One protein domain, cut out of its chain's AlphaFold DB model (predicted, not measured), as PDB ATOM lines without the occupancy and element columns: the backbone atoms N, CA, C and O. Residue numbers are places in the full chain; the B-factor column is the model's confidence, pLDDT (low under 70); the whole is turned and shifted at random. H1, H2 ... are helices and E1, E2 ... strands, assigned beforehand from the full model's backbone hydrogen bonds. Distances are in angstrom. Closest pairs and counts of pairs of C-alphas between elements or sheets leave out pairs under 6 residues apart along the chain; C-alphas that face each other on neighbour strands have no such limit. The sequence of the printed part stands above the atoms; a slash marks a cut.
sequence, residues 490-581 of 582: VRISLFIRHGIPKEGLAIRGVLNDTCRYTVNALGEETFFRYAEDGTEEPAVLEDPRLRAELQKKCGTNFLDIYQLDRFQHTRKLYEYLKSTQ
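What this domain is: This is residues 490 to 581 of the 582 residues of an uncharacterized protein of Oscillibacter sp. 1-3 (UniProt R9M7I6). A twisted sheet of four strands with H3 lying across one face makes one end of an elongated domain, and a small cluster of three helices, H1, H2 and H4, makes the other. Two stretches join these ends: the tight link from H2 to E1, and residues 555 to 570, a long stretch with no named element that runs from H3 back to H4. The printed part has 92 residues, with four named helices and four named strands in the order H1, H2, E1, E2, E3, E4, H3, H4; the sheet, in the order E1, E2, E3, E4, is antiparallel throughout, and the class is mixed, helices and strands. The whole is loose, with a radius of gyration of the C-alphas of 15.4 A and spans of 42 by 27 by 23 A.

Where its parts are: E1 is residues 507 to 512, 16.8 A long, with C-alpha 507 at (30.276, 42.281, -1.547). E2 is residues 515 to 520, 16.9 A, and E3 is residues 525 to 530, 16.8 A. E4 is residues 536 to 538, 6.8 A. H3, residues 544 to 554, measures 15.4 A. H1 is residues 490 to 497, 10.6 A, with C-alpha 490 at (28.652, 61.938, -2.607). H2 is residues 501 to 504, 5.5 A. H4 is residues 571 to 579, 12.4 A, ending with C-alpha 579 at (11.159, 51.968, -3.356).

How they stand to each other: The strands E1, E2, E3 and E4 form a meander, each strand the antiparallel neighbour of the one before. In the hairpin E1 and E2, N 508 and O 519 are within hydrogen-bond range at 2.9 A. In the hairpin E2 and E3, N 528 and O 516 are at 2.8 A, and in the hairpin E3 and E4, N 529 and O 537 are at 2.9 A. The sheet is twisted, its C-alphas lying up to 4.0 A off the best plane. H3 is on the sheet at a height over the sheet of 9.6 A; H3 and the sheet E1, E2, E3, E4 are two layers, a helix on one face of a sheet. It runs across the strands, at 69 degrees to E2 on the local plane; its closest C-alphas to E1 are those of Cys 554 and Gly 509, 5.0 A apart. H1 and H4 touch, closest at the C-alphas of Ile 492 and Leu 573, 6.8 A, at a shallow tilt of 7 degrees, the same way. H2 touches H4, with the C-alphas of Pro 501 and Leu 573 closest at 5.7 A, and H1, with those of Pro 501 and Phe 495 at 4.9 A. H3 and H4 are apart. In H1, H3 and H4 every O i to N i+4 pair is within hydrogen-bond range; H2 is too short for such a pair.

The domain as a whole: The two C-alphas farthest apart are those of Glu 532 and Asp 565, 45.9 A. The printed part has no cut. The link from H3 to H4, 16 residues, is long; the other links are tight. The mean pLDDT of the printed part is 92.4, and residue 581 is under 70.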
ATOM      1  N   VAL A 490      28.499  61.503  -1.207       82.69
ATOM      2  CA  VAL A 490      28.652  61.938  -2.607       82.69
ATOM      3  C   VAL A 490      28.662  60.727  -3.535       82.69
ATOM      4  O   VAL A 490      27.927  60.689  -4.523       82.69
ATOM      5  N   ARG A 491      29.430  59.691  -3.179       85.31
ATOM      6  CA  ARG A 491      29.481  58.438  -3.942       85.31
ATOM      7  C   ARG A 491      28.139  57.711  -3.930       85.31
ATOM      8  O   ARG A 491      27.680  57.283  -4.978       85.31
ATOM      9  N   ILE A 492      27.468  57.615  -2.784       90.56
ATOM     10  CA  ILE A 492      26.129  57.008  -2.690       90.56
ATOM     11  C   ILE A 492      25.145  57.714  -3.632       90.56
ATOM     12  O   ILE A 492      24.460  57.063  -4.423       90.56
ATOM     13  N   SER A 493      25.108  59.048  -3.597       85.69
ATOM     14  CA  SER A 493      24.245  59.842  -4.473       85.69
ATOM     15  C   SER A 493      24.566  59.647  -5.956       85.69
ATOM     16  O   SER A 493      23.638  59.601  -6.763       85.69
ATOM     17  N   LEU A 494      25.845  59.497  -6.321       84.56
ATOM     18  CA  LEU A 494      26.264  59.197  -7.692       84.56
ATOM     19  C   LEU A 494      25.658  57.871  -8.182       84.56
ATOM     20  O   LEU A 494      25.024  57.835  -9.233       84.56
ATOM     21  N   PHE A 495      25.786  56.797  -7.404       88.44
ATOM     22  CA  PHE A 495      25.307  55.467  -7.803       88.44
ATOM     23  C   PHE A 495      23.780  55.390  -7.898       88.44
ATOM     24  O   PHE A 495      23.256  54.805  -8.848       88.44
ATOM     25  N   ILE A 496      23.061  56.034  -6.970       90.19
ATOM     26  CA  ILE A 496      21.597  56.167  -7.042       90.19
ATOM     27  C   ILE A 496      21.194  56.904  -8.322       90.19
ATOM     28  O   ILE A 496      20.324  56.445  -9.059       90.19
ATOM     29  N   ARG A 497      21.849  58.031  -8.621       85.56
ATOM     30  CA  ARG A 497      21.524  58.868  -9.782       85.56
ATOM     31  C   ARG A 497      21.700  58.139 -11.106       85.56
ATOM     32  O   ARG A 497      20.912  58.352 -12.021       85.56
ATOM     33  N   HIS A 498      22.727  57.306 -11.214       85.81
ATOM     34  CA  HIS A 498      22.967  56.531 -12.423       85.81
ATOM     35  C   HIS A 498      22.201  55.200 -12.466       85.81
ATOM     36  O   HIS A 498      22.428  54.402 -13.370       85.81
ATOM     37  N   GLY A 499      21.290  54.953 -11.518       88.88
ATOM     38  CA  GLY A 499      20.437  53.767 -11.523       88.88
ATOM     39  C   GLY A 499      21.178  52.462 -11.228       88.88
ATOM     40  O   GLY A 499      20.676  51.397 -11.575       88.88
ATOM     41  N   ILE A 500      22.348  52.522 -10.580       90.12
ATOM     42  CA  ILE A 500      23.132  51.336 -10.192       90.12
ATOM     43  C   ILE A 500      23.439  51.265  -8.681       90.12
ATOM     44  O   ILE A 500      24.556  50.936  -8.288       90.12
ATOM     45  N   PRO A 501      22.472  51.530  -7.784       92.06
ATOM     46  CA  PRO A 501      22.701  51.548  -6.332       92.06
ATOM     47  C   PRO A 501      23.259  50.227  -5.771       92.06
ATOM     48  O   PRO A 501      23.942  50.247  -4.750       92.06
ATOM     49  N   LYS A 502      23.007  49.092  -6.441       92.19
ATOM     50  CA  LYS A 502      23.497  47.763  -6.036       92.19
ATOM     51  C   LYS A 502      25.020  47.656  -6.022       92.19
ATOM     52  O   LYS A 502      25.565  46.941  -5.191       92.19
ATOM     53  N   GLU A 503      25.701  48.403  -6.887       89.88
ATOM     54  CA  GLU A 503      27.168  48.422  -6.946       89.88
ATOM     55  C   GLU A 503      27.807  49.163  -5.758       89.88
ATOM     56  O   GLU A 503      29.024  49.136  -5.591       89.88
ATOM     57  N   GLY A 504      26.997  49.838  -4.932       91.94
ATOM     58  CA  GLY A 504      27.435  50.441  -3.675       91.94
ATOM     59  C   GLY A 504      27.218  49.574  -2.438       91.94
ATOM     60  O   GLY A 504      27.498  50.047  -1.337       91.94
ATOM     61  N   LEU A 505      26.696  48.355  -2.597       95.00
ATOM     62  CA  LEU A 505      26.469  47.428  -1.492       95.00
ATOM     63  C   LEU A 505      27.736  46.640  -1.159       95.00
ATOM     64  O   LEU A 505      28.576  46.410  -2.031       95.00
ATOM     65  N   ALA A 506      27.842  46.168   0.086       95.94
ATOM     66  CA  ALA A 506      28.913  45.251   0.452       95.94
ATOM     67  C   ALA A 506      28.881  43.983  -0.414       95.94
ATOM     68  O   ALA A 506      27.814  43.457  -0.750       95.94
ATOM     69  N   ILE A 507      30.070  43.473  -0.725       96.50
ATOM     70  CA  ILE A 507      30.276  42.281  -1.547       96.50
ATOM     71  C   ILE A 507      31.250  41.335  -0.849       96.50
ATOM     72  O   ILE A 507      32.224  41.763  -0.227       96.50
ATOM     73  N   ARG A 508      30.999  40.036  -0.977       97.44
ATOM     74  CA  ARG A 508      31.944  38.965  -0.646       97.44
ATOM     75  C   ARG A 508      32.109  38.092  -1.873       97.44
ATOM     76  O   ARG A 508      31.134  37.833  -2.575       97.44
ATOM     77  N   GLY A 509      33.321  37.630  -2.134       97.19
ATOM     78  CA  GLY A 509      33.573  36.791  -3.290       97.19
ATOM     79  C   GLY A 509      34.792  35.900  -3.160       97.19
ATOM     80  O   GLY A 509      35.642  36.065  -2.285       97.19
ATOM     81  N   VAL A 510      34.829  34.917  -4.047       97.19
ATOM     82  CA  VAL A 510      35.933  33.983  -4.228       97.19
ATOM     83  C   VAL A 510      36.192  33.822  -5.719       97.19
ATOM     84  O   VAL A 510      35.254  33.740  -6.513       97.19
ATOM     85  N   LEU A 511      37.463  33.772  -6.093       95.62
ATOM     86  CA  LEU A 511      37.903  33.383  -7.429       95.62
ATOM     87  C   LEU A 511      38.945  32.269  -7.323       95.62
ATOM     88  O   LEU A 511      39.760  32.257  -6.397       95.62
ATOM     89  N   ASN A 512      38.893  31.320  -8.250       94.50
ATOM     90  CA  ASN A 512      39.810  30.186  -8.355       94.50
ATOM     91  C   ASN A 512      40.085  29.874  -9.835       94.50
ATOM     92  O   ASN A 512      39.743  30.659 -10.710       94.50
ATOM     93  N   ASP A 513      40.705  28.737 -10.146       92.12
ATOM     94  CA  ASP A 513      41.068  28.399 -11.530       92.12
ATOM     95  C   ASP A 513      39.883  28.214 -12.491       92.12
ATOM     96  O   ASP A 513      40.082  28.248 -13.704       92.12
ATOM     97  N   THR A 514      38.666  27.999 -11.985       92.38
ATOM     98  CA  THR A 514      37.507  27.619 -12.808       92.38
ATOM     99  C   THR A 514      36.399  28.662 -12.824       92.38
ATOM    100  O   THR A 514      35.604  28.690 -13.768       92.38
ATOM    101  N   CYS A 515      36.319  29.514 -11.801       94.75
ATOM    102  CA  CYS A 515      35.216  30.449 -11.660       94.75
ATOM    103  C   CYS A 515      35.530  31.648 -10.767       94.75
ATOM    104  O   CYS A 515      36.465  31.639  -9.960       94.75
ATOM    105  N   ARG A 516      34.643  32.638 -10.865       95.69
ATOM    106  CA  ARG A 516      34.485  33.715  -9.896       95.69
ATOM    107  C   ARG A 516      33.043  33.771  -9.423       95.69
ATOM    108  O   ARG A 516      32.106  33.709 -10.214       95.69
ATOM    109  N   TYR A 517      32.872  33.892  -8.117       96.94
ATOM    110  CA  TYR A 517      31.576  33.929  -7.464       96.94
ATOM    111  C   TYR A 517      31.523  35.087  -6.481       96.94
ATOM    112  O   TYR A 517      32.464  35.295  -5.713       96.94
ATOM    113  N   THR A 518      30.407  35.807  -6.482       96.19
ATOM    114  CA  THR A 518      30.145  36.894  -5.545       96.19
ATOM    115  C   THR A 518      28.746  36.803  -4.971       96.19
ATOM    116  O   THR A 518      27.806  36.411  -5.659       96.19
ATOM    117  N   VAL A 519      28.599  37.259  -3.734       96.62
ATOM    118  CA  VAL A 519      27.318  37.503  -3.078       96.62
ATOM    119  C   VAL A 519      27.328  38.911  -2.491       96.62
ATOM    120  O   VAL A 519      28.311  39.316  -1.864       96.62
ATOM    121  N   ASN A 520      26.264  39.680  -2.724       96.12
ATOM    122  CA  ASN A 520      26.118  41.018  -2.147       96.12
ATOM    123  C   ASN A 520      25.321  40.997  -0.832       96.12
ATOM    124  O   ASN A 520      24.752  39.975  -0.446       96.12
ATOM    125  N   ALA A 521      25.245  42.141  -0.153       95.75
ATOM    126  CA  ALA A 521      24.532  42.284   1.120       95.75
ATOM    127  C   ALA A 521      23.013  42.004   1.061       95.75
ATOM    128  O   ALA A 521      22.376  41.888   2.107       95.75
ATOM    129  N   LEU A 522      22.417  41.893  -0.134       94.81
ATOM    130  CA  LEU A 522      21.026  41.460  -0.328       94.81
ATOM    131  C   LEU A 522      20.896  39.948  -0.570       94.81
ATOM    132  O   LEU A 522      19.785  39.450  -0.731       94.81
ATOM    133  N   GLY A 523      22.012  39.217  -0.589       94.38
ATOM    134  CA  GLY A 523      22.056  37.795  -0.917       94.38
ATOM    135  C   GLY A 523      21.992  37.509  -2.418       94.38
ATOM    136  O   GLY A 523      21.782  36.361  -2.802       94.38
ATOM    137  N   GLU A 524      22.153  38.522  -3.274       94.19
ATOM    138  CA  GLU A 524      22.159  38.324  -4.721       94.19
ATOM    139  C   GLU A 524      23.501  37.738  -5.153       94.19
ATOM    140  O   GLU A 524      24.564  38.271  -4.823       94.19
ATOM    141  N   GLU A 525      23.441  36.634  -5.893       95.19
ATOM    142  CA  GLU A 525      24.612  35.909  -6.369       95.19
ATOM    143  C   GLU A 525      24.970  36.340  -7.793       95.19
ATOM    144  O   GLU A 525      24.098  36.467  -8.653       95.19
ATOM    145  N   THR A 526      26.261  36.509  -8.067       95.31
ATOM    146  CA  THR A 526      26.788  36.589  -9.435       95.31
ATOM    147  C   THR A 526      27.852  35.518  -9.615       95.31
ATOM    148  O   THR A 526      28.672  35.285  -8.727       95.31
ATOM    149  N   PHE A 527      27.815  34.832 -10.753       96.62
ATOM    150  CA  PHE A 527      28.711  33.728 -11.051       96.62
ATOM    151  C   PHE A 527      29.256  33.853 -12.466       96.62
ATOM    152  O   PHE A 527      28.518  34.099 -13.421       96.62
ATOM    153  N   PHE A 528      30.557  33.642 -12.582       95.69
ATOM    154  CA  PHE A 528      31.262  33.595 -13.842       95.69
ATOM    155  C   PHE A 528      32.106  32.333 -13.917       95.69
ATOM    156  O   PHE A 528      32.704  31.898 -12.931       95.69
ATOM    157  N   ARG A 529      32.178  31.767 -15.114       94.44
ATOM    158  CA  ARG A 529      33.042  30.643 -15.468       94.44
ATOM    159  C   ARG A 529      34.210  31.168 -16.291       94.44
ATOM    160  O   ARG A 529      34.006  32.015 -17.154       94.44
ATOM    161  N   TYR A 530      35.393  30.600 -16.093       91.00
ATOM    162  CA  TYR A 530      36.500  30.817 -17.019       91.00
ATOM    163  C   TYR A 530      36.428  29.833 -18.191       91.00
ATOM    164  O   TYR A 530      36.294  28.622 -17.993       91.00
ATOM    165  N   ALA A 531      36.490  30.355 -19.413       86.88
ATOM    166  CA  ALA A 531      36.643  29.564 -20.628       86.88
ATOM    167  C   ALA A 531      38.080  29.020 -20.758       86.88
ATOM    168  O   ALA A 531      38.979  29.396 -20.004       86.88
ATOM    169  N   GLU A 532      38.318  28.130 -21.728       82.19
ATOM    170  CA  GLU A 532      39.644  27.523 -21.948       82.19
ATOM    171  C   GLU A 532      40.738  28.556 -22.272       82.19
ATOM    172  O   GLU A 532      41.905  28.351 -21.938       82.19
ATOM    173  N   ASP A 533      40.368  29.681 -22.888       80.69
ATOM    174  CA  ASP A 533      41.271  30.798 -23.182       80.69
ATOM    175  C   ASP A 533      41.479  31.749 -21.983       80.69
ATOM    176  O   ASP A 533      42.259  32.701 -22.067       80.69
ATOM    177  N   GLY A 534      40.825  31.467 -20.850       77.50
ATOM    178  CA  GLY A 534      40.858  32.265 -19.630       77.50
ATOM    179  C   GLY A 534      39.905  33.459 -19.633       77.50
ATOM    180  O   GLY A 534      39.956  34.253 -18.694       77.50
ATOM    181  N   THR A 535      39.054  33.613 -20.653       83.94
ATOM    182  CA  THR A 535      38.024  34.656 -20.657       83.94
ATOM    183  C   THR A 535      36.934  34.356 -19.639       83.94
ATOM    184  O   THR A 535      36.594  33.204 -19.369       83.94
ATOM    185  N   GLU A 536      36.406  35.414 -19.031       89.25
ATOM    186  CA  GLU A 536      35.349  35.315 -18.039       89.25
ATOM    187  C   GLU A 536      33.971  35.400 -18.713       89.25
ATOM    188  O   GLU A 536      33.646  36.388 -19.371       89.25
ATOM    189  N   GLU A 537      33.140  34.376 -18.517       92.56
ATOM    190  CA  GLU A 537      31.786  34.297 -19.064       92.56
ATOM    191  C   GLU A 537      30.742  34.288 -17.937       92.56
ATOM    192  O   GLU A 537      30.807  33.416 -17.060       92.56
ATOM    193  N   PRO A 538      29.745  35.195 -17.950       93.38
ATOM    194  CA  PRO A 538      28.615  35.119 -17.030       93.38
ATOM    195  C   PRO A 538      27.897  33.774 -17.176       93.38
ATOM    196  O   PRO A 538      27.583  33.348 -18.289       93.38
ATOM    197  N   ALA A 539      27.604  33.115 -16.058       94.12
ATOM    198  CA  ALA A 539      26.954  31.811 -16.054       94.12
ATOM    199  C   ALA A 539      25.938  31.690 -14.912       94.12
ATOM    200  O   ALA A 539      25.987  32.410 -13.916       94.12
ATOM    201  N   VAL A 540      25.012  30.740 -15.043       93.00
ATOM    202  CA  VAL A 540      24.099  30.372 -13.957       93.00
ATOM    203  C   VAL A 540      24.757  29.275 -13.128       93.00
ATOM    204  O   VAL A 540      25.144  28.232 -13.653       93.00
ATOM    205  N   LEU A 541      24.878  29.496 -11.820       93.94
ATOM    206  CA  LEU A 541      25.403  28.488 -10.905       93.94
ATOM    207  C   LEU A 541      24.306  27.470 -10.566       93.94
ATOM    208  O   LEU A 541      23.550  27.670  -9.622       93.94
ATOM    209  N   GLU A 542      24.178  26.400 -11.348       93.00
ATOM    210  CA  GLU A 542      23.116  25.398 -11.152       93.00
ATOM    211  C   GLU A 542      23.457  24.333 -10.098       93.00
ATOM    212  O   GLU A 542      22.548  23.827  -9.440       93.00
ATOM    213  N   ASP A 543      24.742  24.010  -9.904       95.56
ATOM    214  CA  ASP A 543      25.188  22.968  -8.969       95.56
ATOM    215  C   ASP A 543      25.050  23.430  -7.501       95.56
ATOM    216  O   ASP A 543      25.816  24.288  -7.042       95.56
ATOM    217  N   PRO A 544      24.129  22.840  -6.710       95.75
ATOM    218  CA  PRO A 544      23.918  23.238  -5.322       95.75
ATOM    219  C   PRO A 544      25.101  22.913  -4.403       95.75
ATOM    220  O   PRO A 544      25.275  23.577  -3.382       95.75
ATOM    221  N   ARG A 545      25.906  21.890  -4.728       96.94
ATOM    222  CA  ARG A 545      27.088  21.524  -3.934       96.94
ATOM    223  C   ARG A 545      28.192  22.546  -4.135       96.94
ATOM    224  O   ARG A 545      28.743  23.024  -3.147       96.94
ATOM    225  N   LEU A 546      28.453  22.913  -5.389       96.12
ATOM    226  CA  LEU A 546      29.402  23.970  -5.718       96.12
ATOM    227  C   LEU A 546      28.960  25.307  -5.111       96.12
ATOM    228  O   LEU A 546      29.770  25.980  -4.484       96.12
ATOM    229  N   ARG A 547      27.666  25.659  -5.191       96.38
ATOM    230  CA  ARG A 547      27.129  26.857  -4.520       96.38
ATOM    231  C   ARG A 547      27.414  26.855  -3.020       96.38
ATOM    232  O   ARG A 547      27.948  27.833  -2.509       96.38
ATOM    233  N   ALA A 548      27.107  25.761  -2.323       96.56
ATOM    234  CA  ALA A 548      27.363  25.660  -0.887       96.56
ATOM    235  C   ALA A 548      28.862  25.749  -0.545       96.56
ATOM    236  O   ALA A 548      29.231  26.329   0.477       96.56
ATOM    237  N   GLU A 549      29.737  25.198  -1.393       97.00
ATOM    238  CA  GLU A 549      31.188  25.319  -1.238       97.00
ATOM    239  C   GLU A 549      31.658  26.772  -1.387       97.00
ATOM    240  O   GLU A 549      32.365  27.280  -0.514       97.00
ATOM    241  N   LEU A 550      31.240  27.455  -2.456       96.88
ATOM    242  CA  LEU A 550      31.630  28.836  -2.743       96.88
ATOM    243  C   LEU A 550      31.109  29.799  -1.667       96.88
ATOM    244  O   LEU A 550      31.882  30.605  -1.150       96.88
ATOM    245  N   GLN A 551      29.852  29.641  -1.236       95.88
ATOM    246  CA  GLN A 551      29.269  30.396  -0.118       95.88
ATOM    247  C   GLN A 551      30.042  30.188   1.187       95.88
ATOM    248  O   GLN A 551      30.268  31.136   1.940       95.88
ATOM    249  N   LYS A 552      30.473  28.952   1.467       96.19
ATOM    250  CA  LYS A 552      31.285  28.651   2.651       96.19
ATOM    251  C   LYS A 552      32.654  29.334   2.587       96.19
ATOM    252  O   LYS A 552      33.147  29.766   3.625       96.19
ATOM    253  N   LYS A 553      33.263  29.412   1.401       95.50
ATOM    254  CA  LYS A 553      34.580  30.028   1.185       95.50
ATOM    255  C   LYS A 553      34.544  31.548   1.306       95.50
ATOM    256  O   LYS A 553      35.330  32.105   2.065       95.50
ATOM    257  N   CYS A 554      33.638  32.217   0.592       94.31
ATOM    258  CA  CYS A 554      33.560  33.677   0.641       94.31
ATOM    259  C   CYS A 554      32.894  34.186   1.924       94.31
ATOM    260  O   CYS A 554      33.197  35.292   2.364       94.31
ATOM    261  N   GLY A 555      32.013  33.389   2.539       94.12
ATOM    262  CA  GLY A 555      31.153  33.791   3.646       94.12
ATOM    263  C   GLY A 555      29.917  34.564   3.174       94.12
ATOM    264  O   GLY A 555      29.925  35.197   2.120       94.12
ATOM    265  N   THR A 556      28.853  34.519   3.977       92.38
ATOM    266  CA  THR A 556      27.551  35.159   3.688       92.38
ATOM    267  C   THR A 556      27.114  36.158   4.763       92.38
ATOM    268  O   THR A 556      26.019  36.711   4.692       92.38
ATOM    269  N   ASN A 557      27.964  36.405   5.764       94.50
ATOM    270  CA  ASN A 557      27.701  37.373   6.825       94.50
ATOM    271  C   ASN A 557      28.282  38.742   6.450       94.50
ATOM    272  O   ASN A 557      29.454  38.843   6.083       94.50
ATOM    273  N   PHE A 558      27.475  39.789   6.602       96.75
ATOM    274  CA  PHE A 558      27.847  41.181   6.340       96.75
ATOM    275  C   PHE A 558      27.782  42.009   7.627       96.75
ATOM    276  O   PHE A 558      27.233  41.563   8.636       96.75
ATOM    277  N   LEU A 559      28.360  43.210   7.596       95.75
ATOM    278  CA  LEU A 559      28.280  44.149   8.713       95.75
ATOM    279  C   LEU A 559      26.834  44.616   8.917       95.75
ATOM    280  O   LEU A 559      26.126  44.897   7.950       95.75
ATOM    281  N   ASP A 560      26.414  44.773  10.172       94.81
ATOM    282  CA  ASP A 560      25.164  45.467  10.480       94.81
ATOM    283  C   ASP A 560      25.385  46.984  10.392       94.81
ATOM    284  O   ASP A 560      25.762  47.649  11.361       94.81
ATOM    285  N   ILE A 561      25.154  47.536   9.201       94.19
ATOM    286  CA  ILE A 561      25.338  48.964   8.912       94.19
ATOM    287  C   ILE A 561      24.458  49.881   9.774       94.19
ATOM    288  O   ILE A 561      24.733  51.076   9.877       94.19
ATOM    289  N   TYR A 562      23.397  49.369  10.408       92.94
ATOM    290  CA  TYR A 562      22.534  50.182  11.265       92.94
ATOM    291  C   TYR A 562      23.155  50.446  12.637       92.94
ATOM    292  O   TYR A 562      22.812  51.455  13.250       92.94
ATOM    293  N   GLN A 563      24.091  49.600  13.076       94.44
ATOM    294  CA  GLN A 563      24.810  49.729  14.351       94.44
ATOM    295  C   GLN A 563      26.106  50.542  14.233       94.44
ATOM    296  O   GLN A 563      26.809  50.736  15.222       94.44
ATOM    297  N   LEU A 564      26.457  50.982  13.024       93.12
ATOM    298  CA  LEU A 564      27.751  51.579  12.720       93.12
ATOM    299  C   LEU A 564      27.568  52.987  12.146       93.12
ATOM    300  O   LEU A 564      27.190  53.146  10.986       93.12
ATOM    301  N   ASP A 565      27.921  54.010  12.929       92.06
ATOM    302  CA  ASP A 565      27.765  55.428  12.554       92.06
ATOM    303  C   ASP A 565      28.405  55.773  11.204       92.06
ATOM    304  O   ASP A 565      27.864  56.567  10.433       92.06
ATOM    305  N   ARG A 566      29.529  55.118  10.869       91.38
ATOM    306  CA  ARG A 566      30.220  55.295   9.583       91.38
ATOM    307  C   ARG A 566      29.280  55.086   8.394       91.38
ATOM    308  O   ARG A 566      29.426  55.792   7.408       91.38
ATOM    309  N   PHE A 567      28.309  54.178   8.486       94.38
ATOM    310  CA  PHE A 567      27.401  53.811   7.394       94.38
ATOM    311  C   PHE A 567      26.033  54.514   7.468       94.38
ATOM    312  O   PHE A 567      25.077  54.101   6.812       94.38
ATOM    313  N   GLN A 568      25.900  55.611   8.225       93.00
ATOM    314  CA  GLN A 568      24.620  56.324   8.359       93.00
ATOM    315  C   GLN A 568      23.998  56.738   7.011       93.00
ATOM    316  O   GLN A 568      22.780  56.678   6.842       93.00
ATOM    317  N   HIS A 569      24.822  57.119   6.028       91.56
ATOM    318  CA  HIS A 569      24.352  57.540   4.705       91.56
ATOM    319  C   HIS A 569      24.037  56.363   3.782       91.56
ATOM    320  O   HIS A 569      23.226  56.512   2.868       91.56
ATOM    321  N   THR A 570      24.632  55.195   4.035       94.19
ATOM    322  CA  THR A 570      24.449  53.961   3.259       94.19
ATOM    323  C   THR A 570      22.985  53.542   3.190       94.19
ATOM    324  O   THR A 570      22.534  53.029   2.170       94.19
ATOM    325  N   ARG A 571      22.209  53.832   4.241       91.75
ATOM    326  CA  ARG A 571      20.769  53.535   4.336       91.75
ATOM    327  C   ARG A 571      19.977  54.036   3.122       91.75
ATOM    328  O   ARG A 571      19.067  53.345   2.674       91.75
ATOM    329  N   LYS A 572      20.402  55.150   2.511       92.75
ATOM    330  CA  LYS A 572      19.799  55.707   1.288       92.75
ATOM    331  C   LYS A 572      19.851  54.746   0.091       92.75
ATOM    332  O   LYS A 572      18.932  54.758  -0.722       92.75
ATOM    333  N   LEU A 573      20.889  53.905  -0.025       93.88
ATOM    334  CA  LEU A 573      20.969  52.875  -1.074       93.88
ATOM    335  C   LEU A 573      19.843  51.849  -0.911       93.88
ATOM    336  O   LEU A 573      19.136  51.539  -1.868       93.88
ATOM    337  N   TYR A 574      19.653  51.360   0.314       94.56
ATOM    338  CA  TYR A 574      18.641  50.359   0.641       94.56
ATOM    339  C   TYR A 574      17.216  50.912   0.546       94.56
ATOM    340  O   TYR A 574      16.327  50.221   0.059       94.56
ATOM    341  N   GLU A 575      16.991  52.149   0.993       93.19
ATOM    342  CA  GLU A 575      15.707  52.846   0.853       93.19
ATOM    343  C   GLU A 575      15.315  52.997  -0.617       93.19
ATOM    344  O   GLU A 575      14.196  52.650  -0.994       93.19
ATOM    345  N   TYR A 576      16.258  53.433  -1.459       93.38
ATOM    346  CA  TYR A 576      16.035  53.538  -2.896       93.38
ATOM    347  C   TYR A 576      15.686  52.174  -3.505       93.38
ATOM    348  O   TYR A 576      14.665  52.046  -4.175       93.38
ATOM    349  N   LEU A 577      16.479  51.138  -3.215       93.69
ATOM    350  CA  LEU A 577      16.250  49.784  -3.727       93.69
ATOM    351  C   LEU A 577      14.871  49.226  -3.349       93.69
ATOM    352  O   LEU A 577      14.205  48.649  -4.207       93.69
ATOM    353  N   LYS A 578      14.413  49.451  -2.111       91.81
ATOM    354  CA  LYS A 578      13.059  49.075  -1.669       91.81
ATOM    355  C   LYS A 578      11.980  49.821  -2.454       91.81
ATOM    356  O   LYS A 578      11.059  49.190  -2.953       91.81
ATOM    357  N   SER A 579      12.135  51.135  -2.633       90.00
ATOM    358  CA  SER A 579      11.159  51.968  -3.356       90.00
ATOM    359  C   SER A 579      11.012  51.630  -4.845       90.00
ATOM    360  O   SER A 579      10.008  51.979  -5.446       90.00
ATOM    361  N   THR A 580      12.009  50.971  -5.446       84.00
ATOM    362  CA  THR A 580      11.982  50.546  -6.859       84.00
ATOM    363  C   THR A 580      11.469  49.120  -7.075       84.00
ATOM    364  O   THR A 580      11.339  48.691  -8.219       84.00
ATOM    365  N   GLN A 581      11.254  48.363  -5.994       68.94
ATOM    366  CA  GLN A 581      10.698  47.004  -6.030       68.94
ATOM    367  C   GLN A 581       9.180  46.977  -5.774       68.94
ATOM    368  O   GLN A 581       8.546  45.964  -6.072       68.94
TER     369      GLN A 581